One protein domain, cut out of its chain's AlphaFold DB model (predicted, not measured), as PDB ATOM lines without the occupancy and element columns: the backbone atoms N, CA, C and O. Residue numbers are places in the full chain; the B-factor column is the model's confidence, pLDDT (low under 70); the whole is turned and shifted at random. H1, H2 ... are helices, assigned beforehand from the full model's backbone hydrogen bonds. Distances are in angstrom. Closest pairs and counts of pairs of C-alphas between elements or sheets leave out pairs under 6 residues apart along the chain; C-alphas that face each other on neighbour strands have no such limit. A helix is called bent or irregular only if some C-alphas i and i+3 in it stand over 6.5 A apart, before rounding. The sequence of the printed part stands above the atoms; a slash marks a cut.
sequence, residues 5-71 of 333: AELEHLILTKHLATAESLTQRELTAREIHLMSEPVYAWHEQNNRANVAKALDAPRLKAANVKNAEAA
ATOM      1  N   ALA A   5     336.027 315.733 273.316       82.88
ATOM      2  CA  ALA A   5     336.889 315.279 274.405       82.88
ATOM      3  C   ALA A   5     337.860 316.377 274.882       82.88
ATOM      4  O   ALA A   5     338.089 316.521 276.080       82.88
ATOM      5  N   GLU A   6     338.389 317.200 273.968       82.62
ATOM      6  CA  GLU A   6     339.242 318.346 274.320       82.62
ATOM      7  C   GLU A   6     338.474 319.444 275.063       82.62
ATOM      8  O   GLU A   6     339.023 320.069 275.974       82.62
ATOM      9  N   LEU A   7     337.216 319.694 274.685       78.50
ATOM     10  CA  LEU A   7     336.350 320.651 275.374       78.50
ATOM     11  C   LEU A   7     335.968 320.150 276.766       78.50
ATOM     12  O   LEU A   7     336.120 320.894 277.727       78.50
ATOM     13  N   GLU A   8     335.546 318.892 276.894       83.50
ATOM     14  CA  GLU A   8     335.205 318.279 278.184       83.50
ATOM     15  C   GLU A   8     336.400 318.284 279.139       83.50
ATOM     16  O   GLU A   8     336.286 318.752 280.272       83.50
ATOM     17  N   HIS A   9     337.574 317.864 278.659       83.44
ATOM     18  CA  HIS A   9     338.800 317.898 279.447       83.44
ATOM     19  C   HIS A   9     339.140 319.324 279.903       83.44
ATOM     20  O   HIS A   9     339.431 319.539 281.077       83.44
ATOM     21  N   LEU A  10     339.060 320.319 279.011       82.88
ATOM     22  CA  LEU A  10     339.336 321.723 279.333       82.88
ATOM     23  C   LEU A  10     338.346 322.309 280.351       82.88
ATOM     24  O   LEU A  10     338.760 323.042 281.246       82.88
ATOM     25  N   ILE A  11     337.051 322.020 280.204       82.44
ATOM     26  CA  ILE A  11     335.989 322.537 281.079       82.44
ATOM     27  C   ILE A  11     336.142 321.968 282.489       82.44
ATOM     28  O   ILE A  11     336.094 322.727 283.461       82.44
ATOM     29  N   LEU A  12     336.371 320.656 282.596       81.56
ATOM     30  CA  LEU A  12     336.475 319.959 283.877       81.56
ATOM     31  C   LEU A  12     337.780 320.292 284.611       81.56
ATOM     32  O   LEU A  12     337.749 320.547 285.812       81.56
ATOM     33  N   THR A  13     338.915 320.371 283.905       82.62
ATOM     34  CA  THR A  13     340.212 320.722 284.523       82.62
ATOM     35  C   THR A  13     340.308 322.181 284.954       82.62
ATOM     36  O   THR A  13     341.026 322.491 285.899       82.62
ATOM     37  N   LYS A  14     339.578 323.089 284.296       83.75
ATOM     38  CA  LYS A  14     339.511 324.507 284.682       83.75
ATOM     39  C   LYS A  14     338.346 324.834 285.620       83.75
ATOM     40  O   LYS A  14     338.118 326.010 285.886       83.75
ATOM     41  N   HIS A  15     337.610 323.824 286.094       80.81
ATOM     42  CA  HIS A  15     336.438 323.985 286.963       80.81
ATOM     43  C   HIS A  15     335.397 324.982 286.420       80.81
ATOM     44  O   HIS A  15     334.737 325.686 287.179       80.81
ATOM     45  N   LEU A  16     335.248 325.051 285.092       78.38
ATOM     46  CA  LEU A  16     334.328 325.985 284.435       78.38
ATOM     47  C   LEU A  16     332.873 325.508 284.494       78.38
ATOM     48  O   LEU A  16     331.960 326.316 284.343       78.38
ATOM     49  N   ALA A  17     332.669 324.201 284.679       82.44
ATOM     50  CA  ALA A  17     331.376 323.569 284.900       82.44
ATOM     51  C   ALA A  17     331.568 322.157 285.487       82.44
ATOM     52  O   ALA A  17     332.684 321.633 285.517       82.44
ATOM     53  N   THR A  18     330.486 321.526 285.942       81.56
ATOM     54  CA  THR A  18     330.501 320.138 286.430       81.56
ATOM     55  C   THR A  18     330.243 319.148 285.294       81.56
ATOM     56  O   THR A  18     329.635 319.497 284.282       81.56
ATOM     57  N   ALA A  19     330.635 317.883 285.461       75.62
ATOM     58  CA  ALA A  19     330.303 316.834 284.491       75.62
ATOM     59  C   ALA A  19     328.781 316.696 284.285       75.62
ATOM     60  O   ALA A  19     328.321 316.490 283.168       75.62
ATOM     61  N   GLU A  20     327.994 316.912 285.342       74.56
ATOM     62  CA  GLU A  20     326.527 316.912 285.292       74.56
ATOM     63  C   GLU A  20     325.957 318.042 284.420       74.56
ATOM     64  O   GLU A  20     324.930 317.875 283.760       74.56
ATOM     65  N   SER A  21     326.640 319.189 284.369       74.12
ATOM     66  CA  SER A  21     326.236 320.317 283.525       74.12
ATOM     67  C   SER A  21     326.526 320.098 282.033       74.12
ATOM     68  O   SER A  21     325.861 320.707 281.198       74.12
ATOM     69  N   LEU A  22     327.436 319.174 281.690       83.88
ATOM     70  CA  LEU A  22     327.770 318.772 280.317       83.88
ATOM     71  C   LEU A  22     326.877 317.620 279.846       83.88
ATOM     72  O   LEU A  22     327.330 316.555 279.426       83.88
ATOM     73  N   THR A  23     325.571 317.844 279.919       86.25
ATOM     74  CA  THR A  23     324.547 316.897 279.477       86.25
ATOM     75  C   THR A  23     323.615 317.549 278.460       86.25
ATOM     76  O   THR A  23     323.438 318.771 278.420       86.25
ATOM     77  N   GLN A  24     323.025 316.735 277.581       87.19
ATOM     78  CA  GLN A  24     321.970 317.202 276.684       87.19
ATOM     79  C   GLN A  24     320.689 317.409 277.497       87.19
ATOM     80  O   GLN A  24     319.972 316.458 277.795       87.19
ATOM     81  N   ARG A  25     320.419 318.659 277.875       87.38
ATOM     82  CA  ARG A  25     319.230 319.057 278.641       87.38
ATOM     83  C   ARG A  25     318.599 320.324 278.082       87.38
ATOM     84  O   ARG A  25     319.232 321.049 277.309       87.38
ATOM     85  N   GLU A  26     317.374 320.618 278.506       89.19
ATOM     86  CA  GLU A  26     316.775 321.925 278.243       89.19
ATOM     87  C   GLU A  26     317.566 323.029 278.959       89.19
ATOM     88  O   GLU A  26     317.981 322.885 280.114       89.19
ATOM     89  N   LEU A  27     317.790 324.124 278.234       89.06
ATOM     90  CA  LEU A  27     318.503 325.305 278.704       89.06
ATOM     91  C   LEU A  27     317.553 326.503 278.715       89.06
ATOM     92  O   LEU A  27     316.601 326.578 277.937       89.06
ATOM     93  N   THR A  28     317.835 327.473 279.572       88.62
ATOM     94  CA  THR A  28     317.175 328.780 279.582       88.62
ATOM     95  C   THR A  28     318.059 329.842 278.925       88.62
ATOM     96  O   THR A  28     319.286 329.741 278.916       88.62
ATOM     97  N   ALA A  29     317.445 330.914 278.413       87.06
ATOM     98  CA  ALA A  29     318.178 332.046 277.832       87.06
ATOM     99  C   ALA A  29     319.206 332.650 278.810       87.06
ATOM    100  O   ALA A  29     320.295 333.056 278.404       87.06
ATOM    101  N   ARG A  30     318.856 332.680 280.105       87.62
ATOM    102  CA  ARG A  30     319.713 333.187 281.181       87.62
ATOM    103  C   ARG A  30     320.910 332.277 281.429       87.62
ATOM    104  O   ARG A  30     322.010 332.787 281.591       87.62
ATOM    105  N   GLU A  31     320.714 330.959 281.445       87.44
ATOM    106  CA  GLU A  31     321.827 330.016 281.579       87.44
ATOM    107  C   GLU A  31     322.819 330.182 280.429       87.44
ATOM    108  O   GLU A  31     324.008 330.288 280.691       87.44
ATOM    109  N   ILE A  32     322.346 330.317 279.186       87.94
ATOM    110  CA  ILE A  32     323.225 330.540 278.029       87.94
ATOM    111  C   ILE A  32     324.035 331.834 278.164       87.94
ATOM    112  O   ILE A  32     325.226 331.831 277.882       87.94
ATOM    113  N   HIS A  33     323.421 332.924 278.633       85.81
ATOM    114  CA  HIS A  33     324.127 334.198 278.828       85.81
ATOM    115  C   HIS A  33     325.178 334.153 279.944       85.81
ATOM    116  O   HIS A  33     326.117 334.943 279.928       85.81
ATOM    117  N   LEU A  34     325.005 333.270 280.929       87.38
ATOM    118  CA  LEU A  34     325.917 333.124 282.065       87.38
ATOM    119  C   LEU A  34     326.947 332.003 281.863       87.38
ATOM    120  O   LEU A  34     327.853 331.855 282.682       87.38
ATOM    121  N   MET A  35     326.817 331.204 280.800       89.12
ATOM    122  CA  MET A  35     327.763 330.143 280.478       89.12
ATOM    123  C   MET A  35     329.103 330.725 280.038       89.12
ATOM    124  O   MET A  35     329.177 331.676 279.262       89.12
ATOM    125  N   SER A  36     330.184 330.096 280.497       88.19
ATOM    126  CA  SER A  36     331.510 330.389 279.966       88.19
ATOM    127  C   SER A  36     331.626 329.911 278.515       88.19
ATOM    128  O   SER A  36     331.020 328.912 278.123       88.19
ATOM    129  N   GLU A  37     332.436 330.608 277.718       87.81
ATOM    130  CA  GLU A  37     332.617 330.329 276.287       87.81
ATOM    131  C   GLU A  37     332.926 328.844 275.981       87.81
ATOM    132  O   GLU A  37     332.290 328.288 275.082       87.81
ATOM    133  N   PRO A  38     333.797 328.129 276.731       86.75
ATOM    134  CA  PRO A  38     334.057 326.712 276.460       86.75
ATOM    135  C   PRO A  38     332.838 325.812 276.692       86.75
ATOM    136  O   PRO A  38     332.634 324.851 275.952       86.75
ATOM    137  N   VAL A  39     332.015 326.132 277.693       86.31
ATOM    138  CA  VAL A  39     330.788 325.394 278.040       86.31
ATOM    139  C   VAL A  39     329.700 325.656 277.005       86.31
ATOM    140  O   VAL A  39     329.029 324.727 276.553       86.31
ATOM    141  N   TYR A  40     329.575 326.908 276.566       89.38
ATOM    142  CA  TYR A  40     328.693 327.276 275.466       89.38
ATOM    143  C   TYR A  40     329.077 326.550 274.170       89.38
ATOM    144  O   TYR A  40     328.218 325.921 273.557       89.38
ATOM    145  N   ALA A  41     330.363 326.538 273.800       88.44
ATOM    146  CA  ALA A  41     330.851 325.837 272.611       88.44
ATOM    147  C   ALA A  41     330.567 324.325 272.664       88.44
ATOM    148  O   ALA A  41     330.220 323.717 271.650       88.44
ATOM    149  N   TRP A  42     330.657 323.707 273.849       91.81
ATOM    150  CA  TRP A  42     330.252 322.312 274.021       91.81
ATOM    151  C   TRP A  42     328.751 322.122 273.759       91.81
ATOM    152  O   TRP A  42     328.378 321.215 273.011       91.81
ATOM    153  N   HIS A  43     327.883 322.980 274.310       91.38
ATOM    154  CA  HIS A  43     326.436 322.907 274.076       91.38
ATOM    155  C   HIS A  43     326.039 323.265 272.638       91.38
ATOM    156  O   HIS A  43     325.085 322.692 272.118       91.38
ATOM    157  N   GLU A  44     326.760 324.151 271.961       90.50
ATOM    158  CA  GLU A  44     326.527 324.464 270.550       90.50
ATOM    159  C   GLU A  44     326.813 323.248 269.654       90.50
ATOM    160  O   GLU A  44     326.049 322.956 268.733       90.50
ATOM    161  N   GLN A  45     327.870 322.490 269.967       88.81
ATOM    162  CA  GLN A  45     328.239 321.277 269.235       88.81
ATOM    163  C   GLN A  45     327.351 320.074 269.582       88.81
ATOM    164  O   GLN A  45     326.993 319.300 268.697       88.81
ATOM    165  N   ASN A  46     326.991 319.906 270.859       89.56
ATOM    166  CA  ASN A  46     326.392 318.666 271.365       89.56
ATOM    167  C   ASN A  46     324.924 318.808 271.795       89.56
ATOM    168  O   ASN A  46     324.246 317.797 271.921       89.56
ATOM    169  N   ASN A  47     324.415 320.020 272.021       91.56
ATOM    170  CA  ASN A  47     323.061 320.306 272.520       91.56
ATOM    171  C   ASN A  47     322.353 321.403 271.689       91.56
ATOM    172  O   ASN A  47     321.551 322.190 272.200       91.56
ATOM    173  N   ARG A  48     322.668 321.468 270.388       90.44
ATOM    174  CA  ARG A  48     322.315 322.578 269.485       90.44
ATOM    175  C   ARG A  48     320.825 322.925 269.460       90.44
ATOM    176  O   ARG A  48     320.472 324.102 269.459       90.44
ATOM    177  N   ALA A  49     319.949 321.918 269.459       90.44
ATOM    178  CA  ALA A  49     318.500 322.123 269.420       90.44
ATOM    179  C   ALA A  49     317.986 322.876 270.661       90.44
ATOM    180  O   ALA A  49     317.179 323.797 270.537       90.44
ATOM    181  N   ASN A  50     318.500 322.540 271.846       89.31
ATOM    182  CA  ASN A  50     318.114 323.198 273.092       89.31
ATOM    183  C   ASN A  50     318.740 324.591 273.224       89.31
ATOM    184  O   ASN A  50     318.083 325.488 273.742       89.31
ATOM    185  N   VAL A  51     319.952 324.803 272.696       89.12
ATOM    186  CA  VAL A  51     320.565 326.142 272.599       89.12
ATOM    187  C   VAL A  51     319.707 327.065 271.732       89.12
ATOM    188  O   VAL A  51     319.338 328.152 272.174       89.12
ATOM    189  N   ALA A  52     319.325 326.615 270.534       89.56
ATOM    190  CA  ALA A  52     318.466 327.385 269.638       89.56
ATOM    191  C   ALA A  52     317.102 327.684 270.283       89.56
ATOM    192  O   ALA A  52     316.684 328.839 270.337       89.56
ATOM    193  N   LYS A  53     316.447 326.668 270.865       89.50
ATOM    194  CA  LYS A  53     315.162 326.817 271.568       89.50
ATOM    195  C   LYS A  53     315.245 327.820 272.720       89.50
ATOM    196  O   LYS A  53     314.339 328.629 272.887       89.50
ATOM    197  N   ALA A  54     316.312 327.782 273.513       88.69
ATOM    198  CA  ALA A  54     316.504 328.665 274.656       88.69
ATOM    199  C   ALA A  54     316.738 330.127 274.246       88.69
ATOM    200  O   ALA A  54     316.226 331.026 274.912       88.69
ATOM    201  N   LEU A  55     317.464 330.363 273.149       88.81
ATOM    202  CA  LEU A  55     317.671 331.698 272.579       88.81
ATOM    203  C   LEU A  55     316.390 332.263 271.945       88.81
ATOM    204  O   LEU A  55     316.112 333.450 272.088       88.81
ATOM    205  N   ASP A  56     315.580 331.415 271.306       86.81
ATOM    206  CA  ASP A  56     314.292 331.808 270.720       86.81
ATOM    207  C   ASP A  56     313.151 331.907 271.748       86.81
ATOM    208  O   ASP A  56     312.146 332.579 271.499       86.81
ATOM    209  N   ALA A  57     313.271 331.264 272.912       83.31
ATOM    210  CA  ALA A  57     312.207 331.196 273.915       83.31
ATOM    211  C   ALA A  57     311.659 332.569 274.354       83.31
ATOM    212  O   ALA A  57     310.437 332.684 274.466       83.31
ATOM    213  N   PRO A  58     312.468 333.626 274.580       82.56
ATOM    214  CA  PRO A  58     311.945 334.955 274.896       82.56
ATOM    215  C   PRO A  58     311.087 335.532 273.766       82.56
ATOM    216  O   PRO A  58     309.998 336.050 274.020       82.56
ATOM    217  N   ARG A  59     311.532 335.380 272.513       86.31
ATOM    218  CA  ARG A  59     310.800 335.837 271.324       86.31
ATOM    219  C   ARG A  59     309.489 335.076 271.154       86.31
ATOM    220  O   ARG A  59     308.455 335.693 270.922       86.31
ATOM    221  N   LEU A  60     309.515 333.750 271.302       81.12
ATOM    222  CA  LEU A  60     308.325 332.900 271.220       81.12
ATOM    223  C   LEU A  60     307.333 333.200 272.346       81.12
ATOM    224  O   LEU A  60     306.138 333.279 272.089       81.12
ATOM    225  N   LYS A  61     307.807 333.432 273.577       83.31
ATOM    226  CA  LYS A  61     306.949 333.870 274.688       83.31
ATOM    227  C   LYS A  61     306.282 335.208 274.377       83.31
ATOM    228  O   LYS A  61     305.067 335.303 274.508       83.31
ATOM    229  N   ALA A  62     307.037 336.201 273.909       78.38
ATOM    230  CA  ALA A  62     306.479 337.497 273.523       78.38
ATOM    231  C   ALA A  62     305.457 337.374 272.376       78.38
ATOM    232  O   ALA A  62     304.380 337.963 272.435       78.38
ATOM    233  N   ALA A  63     305.756 336.558 271.360       78.50
ATOM    234  CA  ALA A  63     304.841 336.290 270.254       78.50
ATOM    235  C   ALA A  63     303.565 335.570 270.718       78.50
ATOM    236  O   ALA A  63     302.471 335.933 270.295       78.50
ATOM    237  N   ASN A  64     303.684 334.594 271.618       81.62
ATOM    238  CA  ASN A  64     302.541 333.875 272.176       81.62
ATOM    239  C   ASN A  64     301.648 334.785 273.020       81.62
ATOM    240  O   ASN A  64     300.432 334.696 272.894       81.62
ATOM    241  N   VAL A  65     302.227 335.685 273.824       81.19
ATOM    242  CA  VAL A  65     301.461 336.699 274.568       81.19
ATOM    243  C   VAL A  65     300.695 337.596 273.597       81.19
ATOM    244  O   VAL A  65     299.477 337.704 273.703       81.19
ATOM    245  N   LYS A  66     301.371 338.137 272.576       77.19
ATOM    246  CA  LYS A  66     300.734 338.977 271.552       77.19
ATOM    247  C   LYS A  66     299.601 338.246 270.818       77.19
ATOM    248  O   LYS A  66     298.538 338.816 270.584       77.19
ATOM    249  N   ASN A  67     299.812 336.979 270.461       80.25
ATOM    250  CA  ASN A  67     298.801 336.159 269.794       80.25
ATOM    251  C   ASN A  67     297.618 335.841 270.720       80.25
ATOM    252  O   ASN A  67     296.475 335.858 270.270       80.25
ATOM    253  N   ALA A  68     297.874 335.583 272.005       80.56
ATOM    254  CA  ALA A  68     296.832 335.351 272.999       80.56
ATOM    255  C   ALA A  68     295.975 336.608 273.226       80.56
ATOM    256  O   ALA A  68     294.750 336.510 273.260       80.56
ATOM    257  N   GLU A  69     296.594 337.789 273.305       78.94
ATOM    258  CA  GLU A  69     295.896 339.075 273.402       78.94
ATOM    259  C   GLU A  69     295.052 339.367 272.154       78.94
ATOM    260  O   GLU A  69     293.892 339.771 272.263       78.94
ATOM    261  N   ALA A  70     295.592 339.107 270.959       78.75
ATOM    262  CA  ALA A  70     294.849 339.248 269.710       78.75
ATOM    263  C   ALA A  70     293.649 338.285 269.648       78.75
ATOM    264  O   ALA A  70     292.553 338.690 269.262       78.75
ATOM    265  N   ALA A  71     293.827 337.033 270.081       81.06
ATOM    266  CA  ALA A  71     292.751 336.048 270.153       81.06
ATOM    267  C   ALA A  71     291.668 336.445 271.174       81.06
ATOM    268  O   ALA A  71     290.479 336.332 270.881       81.06
TER     269      ALA A  71
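Overview. This is residues 5 to 71 of the 333 residues of an uncharacterized protein of Acidobacteria bacterium (UniProt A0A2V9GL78). A small body of short helices and one long loop has a single straight helical arm sticking out of it, residues 59 to 71 at the far end of the bent helix H4. In the body H3 lies between H1 at the end away from the arm and H4a, the first arm of H4, while the short H2 packs on H4a, and the loop of residues 14 to 28 runs along one side of the body from H1 to H2. The printed part has 67 residues with four named helices, in the order H1, H2, H3, H4, and no named strand, and its class is all helix. The whole is loose, with a radius of gyration of the C-alphas of 14.9 A, and spans 52 by 18 by 17 A; the free arm makes much of that length.

Arrangement. The longest helix, H4, residues 48 to 71, was assigned as one helix by its hydrogen bonds but is bent: C-alphas 55 and 58 are 7.0 A apart. Its arms H4a, residues 48 to 55, and H4b, residues 58 to 71, stand at a steep tilt of 60 degrees. H2, residues 29 to 34, touches H4a about perpendicular, at 81 degrees; the closest C-alphas, of Ala 29 and Ala 54, are 4.9 A apart. H3, residues 37 to 46, is close to H4a but not clearly touching, the closest C-alphas being those of Glu 44 and Val 51, 6.5 A apart. H1, residues 5 to 13, touches H3, with the C-alphas of Leu 7 and Trp 42 closest at 6.5 A; they run opposite ways at a tilt of 38 degrees, only just steep. H4b touches no helix, and H1 is apart from H2, H4a and H4b. In H1, H2, H3, H4a and H4b every O i to N i+4 pair is within hydrogen-bond range.

Along the chain. H4b is 19.8 A from first to last C-alpha and ends at C-alpha 71, (292.751, 336.048, 270.153). H4a is 10.7 A long and begins at C-alpha 48, (322.315, 322.578, 269.485). H3 measures 14.1 A, H2 8.9 A and H1 12.0 A; H1 begins at C-alpha 5, (336.889, 315.279, 274.405).

Size, cuts and confidence. The two C-alphas farthest apart are those of Thr 13 and Ala 71, at 51.9 A. Without residues 59 to 71, which stand free, the body of 54 residues spans 33 by 18 by 17 A. The link from H1 to H2 is long, 15 residues; those from H2 to H3 and from H3 to H4 are tight. The printed part has no cut. Its mean pLDDT is 84.8, and no printed residue is under 70.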